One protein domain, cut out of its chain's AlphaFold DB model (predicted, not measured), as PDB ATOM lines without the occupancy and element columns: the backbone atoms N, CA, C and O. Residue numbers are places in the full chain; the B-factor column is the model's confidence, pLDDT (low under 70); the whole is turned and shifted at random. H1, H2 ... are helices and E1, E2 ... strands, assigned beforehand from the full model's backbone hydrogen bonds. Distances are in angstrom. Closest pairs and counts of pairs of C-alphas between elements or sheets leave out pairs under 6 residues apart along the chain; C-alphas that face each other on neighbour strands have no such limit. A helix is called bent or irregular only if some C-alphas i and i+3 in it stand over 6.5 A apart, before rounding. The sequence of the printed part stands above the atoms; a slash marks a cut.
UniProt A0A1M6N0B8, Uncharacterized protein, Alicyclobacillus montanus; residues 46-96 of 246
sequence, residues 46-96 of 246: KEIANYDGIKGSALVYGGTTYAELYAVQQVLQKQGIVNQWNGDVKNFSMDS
ATOM      1  N   LYS A  46     -44.163  92.433  26.299       70.38
ATOM      2  CA  LYS A  46     -43.768  92.058  27.658       70.38
ATOM      3  C   LYS A  46     -44.125  90.592  27.870       70.38
ATOM      4  O   LYS A  46     -45.290  90.217  27.756       70.38
ATOM      5  N   GLU A  47     -43.139  89.791  28.234       75.38
ATOM      6  CA  GLU A  47     -43.315  88.385  28.576       75.38
ATOM      7  C   GLU A  47     -42.836  88.122  30.004       75.38
ATOM      8  O   GLU A  47     -42.001  88.849  30.544       75.38
ATOM      9  N   ILE A  48     -43.388  87.088  30.640       73.56
ATOM     10  CA  ILE A  48     -42.823  86.545  31.876       73.56
ATOM     11  C   ILE A  48     -41.822  85.479  31.451       73.56
ATOM     12  O   ILE A  48     -42.213  84.442  30.915       73.56
ATOM     13  N   ALA A  49     -40.545  85.731  31.700       70.94
ATOM     14  CA  ALA A  49     -39.490  84.763  31.469       70.94
ATOM     15  C   ALA A  49     -39.165  84.022  32.770       70.94
ATOM     16  O   ALA A  49     -39.216  84.583  33.866       70.94
ATOM     17  N   ASN A  50     -38.848  82.736  32.636       76.81
ATOM     18  CA  ASN A  50     -38.379  81.900  33.731       76.81
ATOM     19  C   ASN A  50     -36.923  81.516  33.456       76.81
ATOM     20  O   ASN A  50     -36.649  80.711  32.566       76.81
ATOM     21  N   TYR A  51     -36.010  82.112  34.214       73.06
ATOM     22  CA  TYR A  51     -34.581  81.861  34.143       73.06
ATOM     23  C   TYR A  51     -34.193  80.908  35.272       73.06
ATOM     24  O   TYR A  51     -33.916  81.336  36.388       73.06
ATOM     25  N   ASP A  52     -34.227  79.601  35.004       72.88
ATOM     26  CA  ASP A  52     -33.788  78.575  35.965       72.88
ATOM     27  C   ASP A  52     -34.473  78.673  37.355       72.88
ATOM     28  O   ASP A  52     -33.857  78.563  38.421       72.88
ATOM     29  N   GLY A  53     -35.787  78.924  37.336       75.06
ATOM     30  CA  GLY A  53     -36.631  79.099  38.521       75.06
ATOM     31  C   GLY A  53     -36.849  80.558  38.927       75.06
ATOM     32  O   GLY A  53     -37.765  80.837  39.703       75.06
ATOM     33  N   ILE A  54     -36.074  81.498  38.378       71.38
ATOM     34  CA  ILE A  54     -36.213  82.933  38.643       71.38
ATOM     35  C   ILE A  54     -37.205  83.524  37.641       71.38
ATOM     36  O   ILE A  54     -36.943  83.598  36.440       71.38
ATOM     37  N   LYS A  55     -38.371  83.946  38.135       76.56
ATOM     38  CA  LYS A  55     -39.376  84.646  37.325       76.56
ATOM     39  C   LYS A  55     -38.993  86.121  37.205       76.56
ATOM     40  O   LYS A  55     -38.825  86.780  38.224       76.56
ATOM     41  N   GLY A  56     -38.910  86.635  35.983       73.62
ATOM     42  CA  GLY A  56     -38.669  88.054  35.709       73.62
ATOM     43  C   GLY A  56     -39.459  88.534  34.498       73.62
ATOM     44  O   GLY A  56     -39.980  87.717  33.728       73.62
ATOM     45  N   SER A  57     -39.560  89.851  34.310       75.88
ATOM     46  CA  SER A  57     -40.081  90.360  33.038       75.88
ATOM     47  C   SER A  57     -39.005  90.259  31.961       75.88
ATOM     48  O   SER A  57     -37.814  90.455  32.214       75.88
ATOM     49  N   ALA A  58     -39.437  89.988  30.739       76.94
ATOM     50  CA  ALA A  58     -38.622  90.122  29.550       76.94
ATOM     51  C   ALA A  58     -39.333  91.003  28.524       76.94
ATOM     52  O   ALA A  58     -40.563  91.026  28.444       76.94
ATOM     53  N   LEU A  59     -38.546  91.725  27.739       80.19
ATOM     54  CA  LEU A  59     -39.010  92.455  26.569       80.19
ATOM     55  C   LEU A  59     -38.497  91.719  25.334       80.19
ATOM     56  O   LEU A  59     -37.291  91.527  25.201       80.19
ATOM     57  N   VAL A  60     -39.382  91.312  24.429       76.19
ATOM     58  CA  VAL A  60     -38.965  90.730  23.146       76.19
ATOM     59  C   VAL A  60     -39.075  91.794  22.062       76.19
ATOM     60  O   VAL A  60     -40.154  92.339  21.824       76.19
ATOM     61  N   TYR A  61     -37.956  92.103  21.405       75.31
ATOM     62  CA  TYR A  61     -37.894  93.083  20.324       75.31
ATOM     63  C   TYR A  61     -36.939  92.617  19.224       75.31
ATOM     64  O   TYR A  61     -35.787  92.284  19.487       75.31
ATOM     65  N   GLY A  62     -37.426  92.567  17.980       76.81
ATOM     66  CA  GLY A  62     -36.604  92.187  16.822       76.81
ATOM     67  C   GLY A  62     -36.015  90.770  16.890       76.81
ATOM     68  O   GLY A  62     -34.977  90.522  16.289       76.81
ATOM     69  N   GLY A  63     -36.642  89.851  17.635       77.00
ATOM     70  CA  GLY A  63     -36.110  88.503  17.888       77.00
ATOM     71  C   GLY A  63     -35.087  88.425  19.028       77.00
ATOM     72  O   GLY A  63     -34.633  87.331  19.353       77.00
ATOM     73  N   THR A  64     -34.768  89.553  19.665       71.50
ATOM     74  CA  THR A  64     -33.900  89.629  20.844       71.50
ATOM     75  C   THR A  64     -34.746  89.706  22.111       71.50
ATOM     76  O   THR A  64     -35.653  90.535  22.214       71.50
ATOM     77  N   THR A  65     -34.440  88.854  23.088       78.31
ATOM     78  CA  THR A  65     -35.052  88.882  24.421       78.31
ATOM     79  C   THR A  65     -34.167  89.679  25.372       78.31
ATOM     80  O   THR A  65     -33.030  89.300  25.638       78.31
ATOM     81  N   TYR A  66     -34.701  90.768  25.908       77.31
ATOM     82  CA  TYR A  66     -34.061  91.596  26.922       77.31
ATOM     83  C   TYR A  66     -34.600  91.194  28.293       77.31
ATOM     84  O   TYR A  66     -35.802  91.292  28.543       77.31
ATOM     85  N   ALA A  67     -33.716  90.721  29.168       78.94
ATOM     86  CA  ALA A  67     -34.045  90.351  30.539       78.94
ATOM     87  C   ALA A  67     -33.870  91.542  31.488       78.94
ATOM     88  O   ALA A  67     -32.985  92.375  31.292       78.94
ATOM     89  N   GLU A  68     -34.672  91.596  32.553       80.69
ATOM     90  CA  GLU A  68     -34.397  92.495  33.675       80.69
ATOM     91  C   GLU A  68     -33.019  92.186  34.275       80.69
ATOM     92  O   GLU A  68     -32.703  91.028  34.563       80.69
ATOM     93  N   LEU A  69     -32.217  93.231  34.505       77.12
ATOM     94  CA  LEU A  69     -30.864  93.100  35.050       77.12
ATOM     95  C   LEU A  69     -30.863  92.276  36.340       77.12
ATOM     96  O   LEU A  69     -30.066  91.357  36.465       77.12
ATOM     97  N   TYR A  70     -31.818  92.529  37.239       77.69
ATOM     98  CA  TYR A  70     -31.990  91.775  38.481       77.69
ATOM     99  C   TYR A  70     -32.085  90.258  38.254       77.69
ATOM    100  O   TYR A  70     -31.396  89.496  38.929       77.69
ATOM    101  N   ALA A  71     -32.875  89.804  37.275       78.38
ATOM    102  CA  ALA A  71     -32.997  88.379  36.970       78.38
ATOM    103  C   ALA A  71     -31.660  87.791  36.491       78.38
ATOM    104  O   ALA A  71     -31.295  86.688  36.890       78.38
ATOM    105  N   VAL A  72     -30.894  88.552  35.702       79.62
ATOM    106  CA  VAL A  72     -29.541  88.164  35.275       79.62
ATOM    107  C   VAL A  72     -28.597  88.054  36.477       79.62
ATOM    108  O   VAL A  72     -27.872  87.069  36.578       79.62
ATOM    109  N   GLN A  73     -28.641  89.002  37.420       78.88
ATOM    110  CA  GLN A  73     -27.813  88.951  38.633       78.88
ATOM    111  C   GLN A  73     -28.103  87.695  39.462       78.88
ATOM    112  O   GLN A  73     -27.181  86.998  39.866       78.88
ATOM    113  N   GLN A  74     -29.381  87.369  39.667       79.25
ATOM    114  CA  GLN A  74     -29.783  86.198  40.449       79.25
ATOM    115  C   GLN A  74     -29.313  84.882  39.806       79.25
ATOM    116  O   GLN A  74     -28.854  83.975  40.501       79.25
ATOM    117  N   VAL A  75     -29.376  84.777  38.473       77.88
ATOM    118  CA  VAL A  75     -28.867  83.601  37.748       77.88
ATOM    119  C   VAL A  75     -27.351  83.482  37.900       77.88
ATOM    120  O   VAL A  75     -26.856  82.392  38.169       77.88
ATOM    121  N   LEU A  76     -26.613  84.586  37.759       78.81
ATOM    122  CA  LEU A  76     -25.153  84.595  37.897       78.81
ATOM    123  C   LEU A  76     -24.714  84.217  39.319       78.81
ATOM    124  O   LEU A  76     -23.852  83.352  39.475       78.81
ATOM    125  N   GLN A  77     -25.379  84.754  40.343       79.44
ATOM    126  CA  GLN A  77     -25.137  84.392  41.743       79.44
ATOM    127  C   GLN A  77     -25.388  82.905  42.005       79.44
ATOM    128  O   GLN A  77     -24.581  82.249  42.661       79.44
ATOM    129  N   LYS A  78     -26.461  82.335  41.439       73.44
ATOM    130  CA  LYS A  78     -26.744  80.893  41.534       73.44
ATOM    131  C   LYS A  78     -25.641  80.034  40.902       73.44
ATOM    132  O   LYS A  78     -25.422  78.907  41.334       73.44
ATOM    133  N   GLN A  79     -24.941  80.563  39.899       71.38
ATOM    134  CA  GLN A  79     -23.793  79.921  39.252       71.38
ATOM    135  C   GLN A  79     -22.456  80.214  39.964       71.38
ATOM    136  O   GLN A  79     -21.403  79.842  39.454       71.38
ATOM    137  N   GLY A  80     -22.475  80.879  41.126       65.25
ATOM    138  CA  GLY A  80     -21.267  81.234  41.879       65.25
ATOM    139  C   GLY A  80     -20.438  82.350  41.234       65.25
ATOM    140  O   GLY A  80     -19.268  82.529  41.575       65.25
ATOM    141  N   ILE A  81     -21.019  83.093  40.288       75.31
ATOM    142  CA  ILE A  81     -20.381  84.249  39.665       75.31
ATOM    143  C   ILE A  81     -20.769  85.475  40.481       75.31
ATOM    144  O   ILE A  81     -21.943  85.839  40.558       75.31
ATOM    145  N   VAL A  82     -19.773  86.117  41.085       75.38
ATOM    146  CA  VAL A  82     -19.976  87.388  41.773       75.38
ATOM    147  C   VAL A  82     -20.136  88.472  40.717       75.38
ATOM    148  O   VAL A  82     -19.332  88.611  39.795       75.38
ATOM    149  N   ASN A  83     -21.221  89.226  40.814       76.88
ATOM    150  CA  ASN A  83     -21.528  90.285  39.873       76.88
ATOM    151  C   ASN A  83     -22.038  91.507  40.635       76.88
ATOM    152  O   ASN A  83     -22.809  91.396  41.591       76.88
ATOM    153  N   GLN A  84     -21.613  92.683  40.192       77.38
ATOM    154  CA  GLN A  84     -21.819  93.934  40.907       77.38
ATOM    155  C   GLN A  84     -22.447  94.947  39.953       77.38
ATOM    156  O   GLN A  84     -21.944  95.187  38.853       77.38
ATOM    157  N   TRP A  85     -23.565  95.536  40.376       75.12
ATOM    158  CA  TRP A  85     -24.160  96.688  39.709       75.12
ATOM    159  C   TRP A  85     -24.344  97.794  40.739       75.12
ATOM    160  O   TRP A  85     -25.076  97.620  41.709       75.12
ATOM    161  N   ASN A  86     -23.670  98.923  40.540       72.88
ATOM    162  CA  ASN A  86     -23.659 100.048  41.480       72.88
ATOM    163  C   ASN A  86     -24.762 101.086  41.196       72.88
ATOM    164  O   ASN A  86     -24.692 102.212  41.680       72.88
ATOM    165  N   GLY A  87     -25.757 100.735  40.376       68.06
ATOM    166  CA  GLY A  87     -26.820 101.647  39.951       68.06
ATOM    167  C   GLY A  87     -26.421 102.607  38.822       68.06
ATOM    168  O   GLY A  87     -27.301 103.239  38.240       68.06
ATOM    169  N   ASP A  88     -25.137 102.686  38.454       74.94
ATOM    170  CA  ASP A  88     -24.696 103.389  37.249       74.94
ATOM    171  C   ASP A  88     -24.901 102.482  36.029       74.94
ATOM    172  O   ASP A  88     -24.464 101.329  35.978       74.94
ATOM    173  N   VAL A  89     -25.583 103.010  35.013       59.22
ATOM    174  CA  VAL A  89     -25.946 102.302  33.774       59.22
ATOM    175  C   VAL A  89     -24.706 101.797  33.021       59.22
ATOM    176  O   VAL A  89     -24.810 100.885  32.202       59.22
ATOM    177  N   LYS A  90     -23.526 102.365  33.292       56.78
ATOM    178  CA  LYS A  90     -22.270 102.014  32.612       56.78
ATOM    179  C   LYS A  90     -21.450 100.927  33.299       56.78
ATOM    180  O   LYS A  90     -20.580 100.352  32.653       56.78
ATOM    181  N   ASN A  91     -21.710 100.642  34.572       60.00
ATOM    182  CA  ASN A  91     -20.809  99.846  35.400       60.00
ATOM    183  C   ASN A  91     -21.503  98.573  35.885       60.00
ATOM    184  O   ASN A  91     -21.896  98.442  37.044       60.00
ATOM    185  N   PHE A  92     -21.659  97.624  34.963       72.56
ATOM    186  CA  PHE A  92     -21.910  96.231  35.310       72.56
ATOM    187  C   PHE A  92     -20.577  95.486  35.286       72.56
ATOM    188  O   PHE A  92     -19.982  95.335  34.218       72.56
ATOM    189  N   SER A  93     -20.104  95.048  36.452       70.31
ATOM    190  CA  SER A  93     -18.905  94.217  36.561       70.31
ATOM    191  C   SER A  93     -19.301  92.779  36.870       70.31
ATOM    192  O   SER A  93     -20.166  92.527  37.713       70.31
ATOM    193  N   MET A  94     -18.660  91.838  36.186       70.31
ATOM    194  CA  MET A  94     -18.676  90.424  36.539       70.31
ATOM    195  C   MET A  94     -17.268  90.081  36.997       70.31
ATOM    196  O   MET A  94     -16.323  90.263  36.226       70.31
ATOM    197  N   ASP A  95     -17.127  89.598  38.226       65.12
ATOM    198  CA  ASP A  95     -15.851  89.055  38.659       65.12
ATOM    199  C   ASP A  95     -15.619  87.769  37.866       65.12
ATOM    200  O   ASP A  95     -16.510  86.925  37.703       65.12
ATOM    201  N   SER A  96     -14.428  87.650  37.285       55.84
ATOM    202  CA  SER A  96     -14.077  86.467  36.507       55.84
ATOM    203  C   SER A  96     -14.200  85.226  37.404       55.84
ATOM    204  O   SER A  96     -13.726  85.273  38.542       55.84
TER     205      SER A  96
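What this domain is: This is residues 46 to 96 of the 246 residues of an uncharacterized protein of Alicyclobacillus montanus (UniProt A0A1M6N0B8). A single helix, H1, sits in the middle between two small antiparallel sheets: the three-stranded sheet E1 E2 E3 on one side, with H1 slanting over E2, and the short two-stranded hairpin E4 E5 on the other side. The hairpin packs on the helix loosely, through E4, and its loop of residues 86 to 91 sticks out free of the rest. The printed part has 51 residues with one named helix and five named strands, in the order E1, E2, E3, H1, E4, E5; the sheets run E1 - E2 - E3 and E4 - E5, both antiparallel. The class is mixed, helices and strands, and the whole is only just compact, close to loose, with a radius of gyration of the C-alphas of 11.8 A and spans of 29 by 25 by 16 A.

Where its parts are: E1 is residues 46 to 51, from C-alpha 46 at (-43.768, 92.058, 27.658) to C-alpha 51, a length of 15.2 A. E2, the longest strand, is residues 54 to 61 and measures 21.0 A from first to last C-alpha. E3 is residues 64 to 67, 9.7 A long. H1 is residues 69 to 78, 14.4 A from C-alpha 69 at (-30.864, 93.100, 35.050) to C-alpha 78, and it is not bent. E4 is residues 83 to 85, 6.9 A long. E5 is residues 92 to 94, 6.8 A long, and ends with C-alpha 94 at (-18.676, 90.424, 36.539).

How they stand to each other: E1, E2 and E3 form a meander, each strand the antiparallel neighbour of the one before. E1 and E2 are a hairpin, with 135 degrees between their directions; N 49 and O 56 are 2.9 A apart and N 58 and O 47 are 2.8 A apart, both within hydrogen-bond range. E2 and E3 are a hairpin too, at 145 degrees, with N 59 and O 66 within hydrogen-bond range at 2.9 A. E2 is the inner strand, and E1 and E3 are the edge strands. H1 is on this sheet, at a height over the sheet of 9.3 A. It lies over E2 and runs slantwise to the strands, at 42 degrees to E2 on the local plane. The closest C-alphas of H1 and E2 are those of Ala 71 and Gly 56, 5.8 A apart. The closest C-alphas of H1 and E1 are those of Val 75 and Tyr 51, 7.0 A apart. In H1 every O i to N i+4 pair is within hydrogen-bond range. Between H1 and E4, 3 pairs of C-alphas are within 8 A, the closest being those of Gln 73 and Asn 83, 6.5 A apart. E4 and E5 are a hairpin of antiparallel strands at 169 degrees; N 84 and O 93 are within hydrogen-bond range at 2.9 A. H1 and E5 are apart, and E4 and E5 are each apart from E1, E2 and E3.

The domain as a whole: The two C-alphas farthest apart are those of Lys 46 and Ser 96, the first and last printed residues, at 31.5 A. The printed part has no cut. The links E1 to E2, E2 to E3, E3 to H1 and H1 to E4 are tight; the link E4 to E5, with 6 residues, is short, and no link is long. The mean pLDDT of the printed part is 73.7. The model's confidence is low, under 70, at residues 80 and 87, residues 89 to 91 and residues 95 to 96.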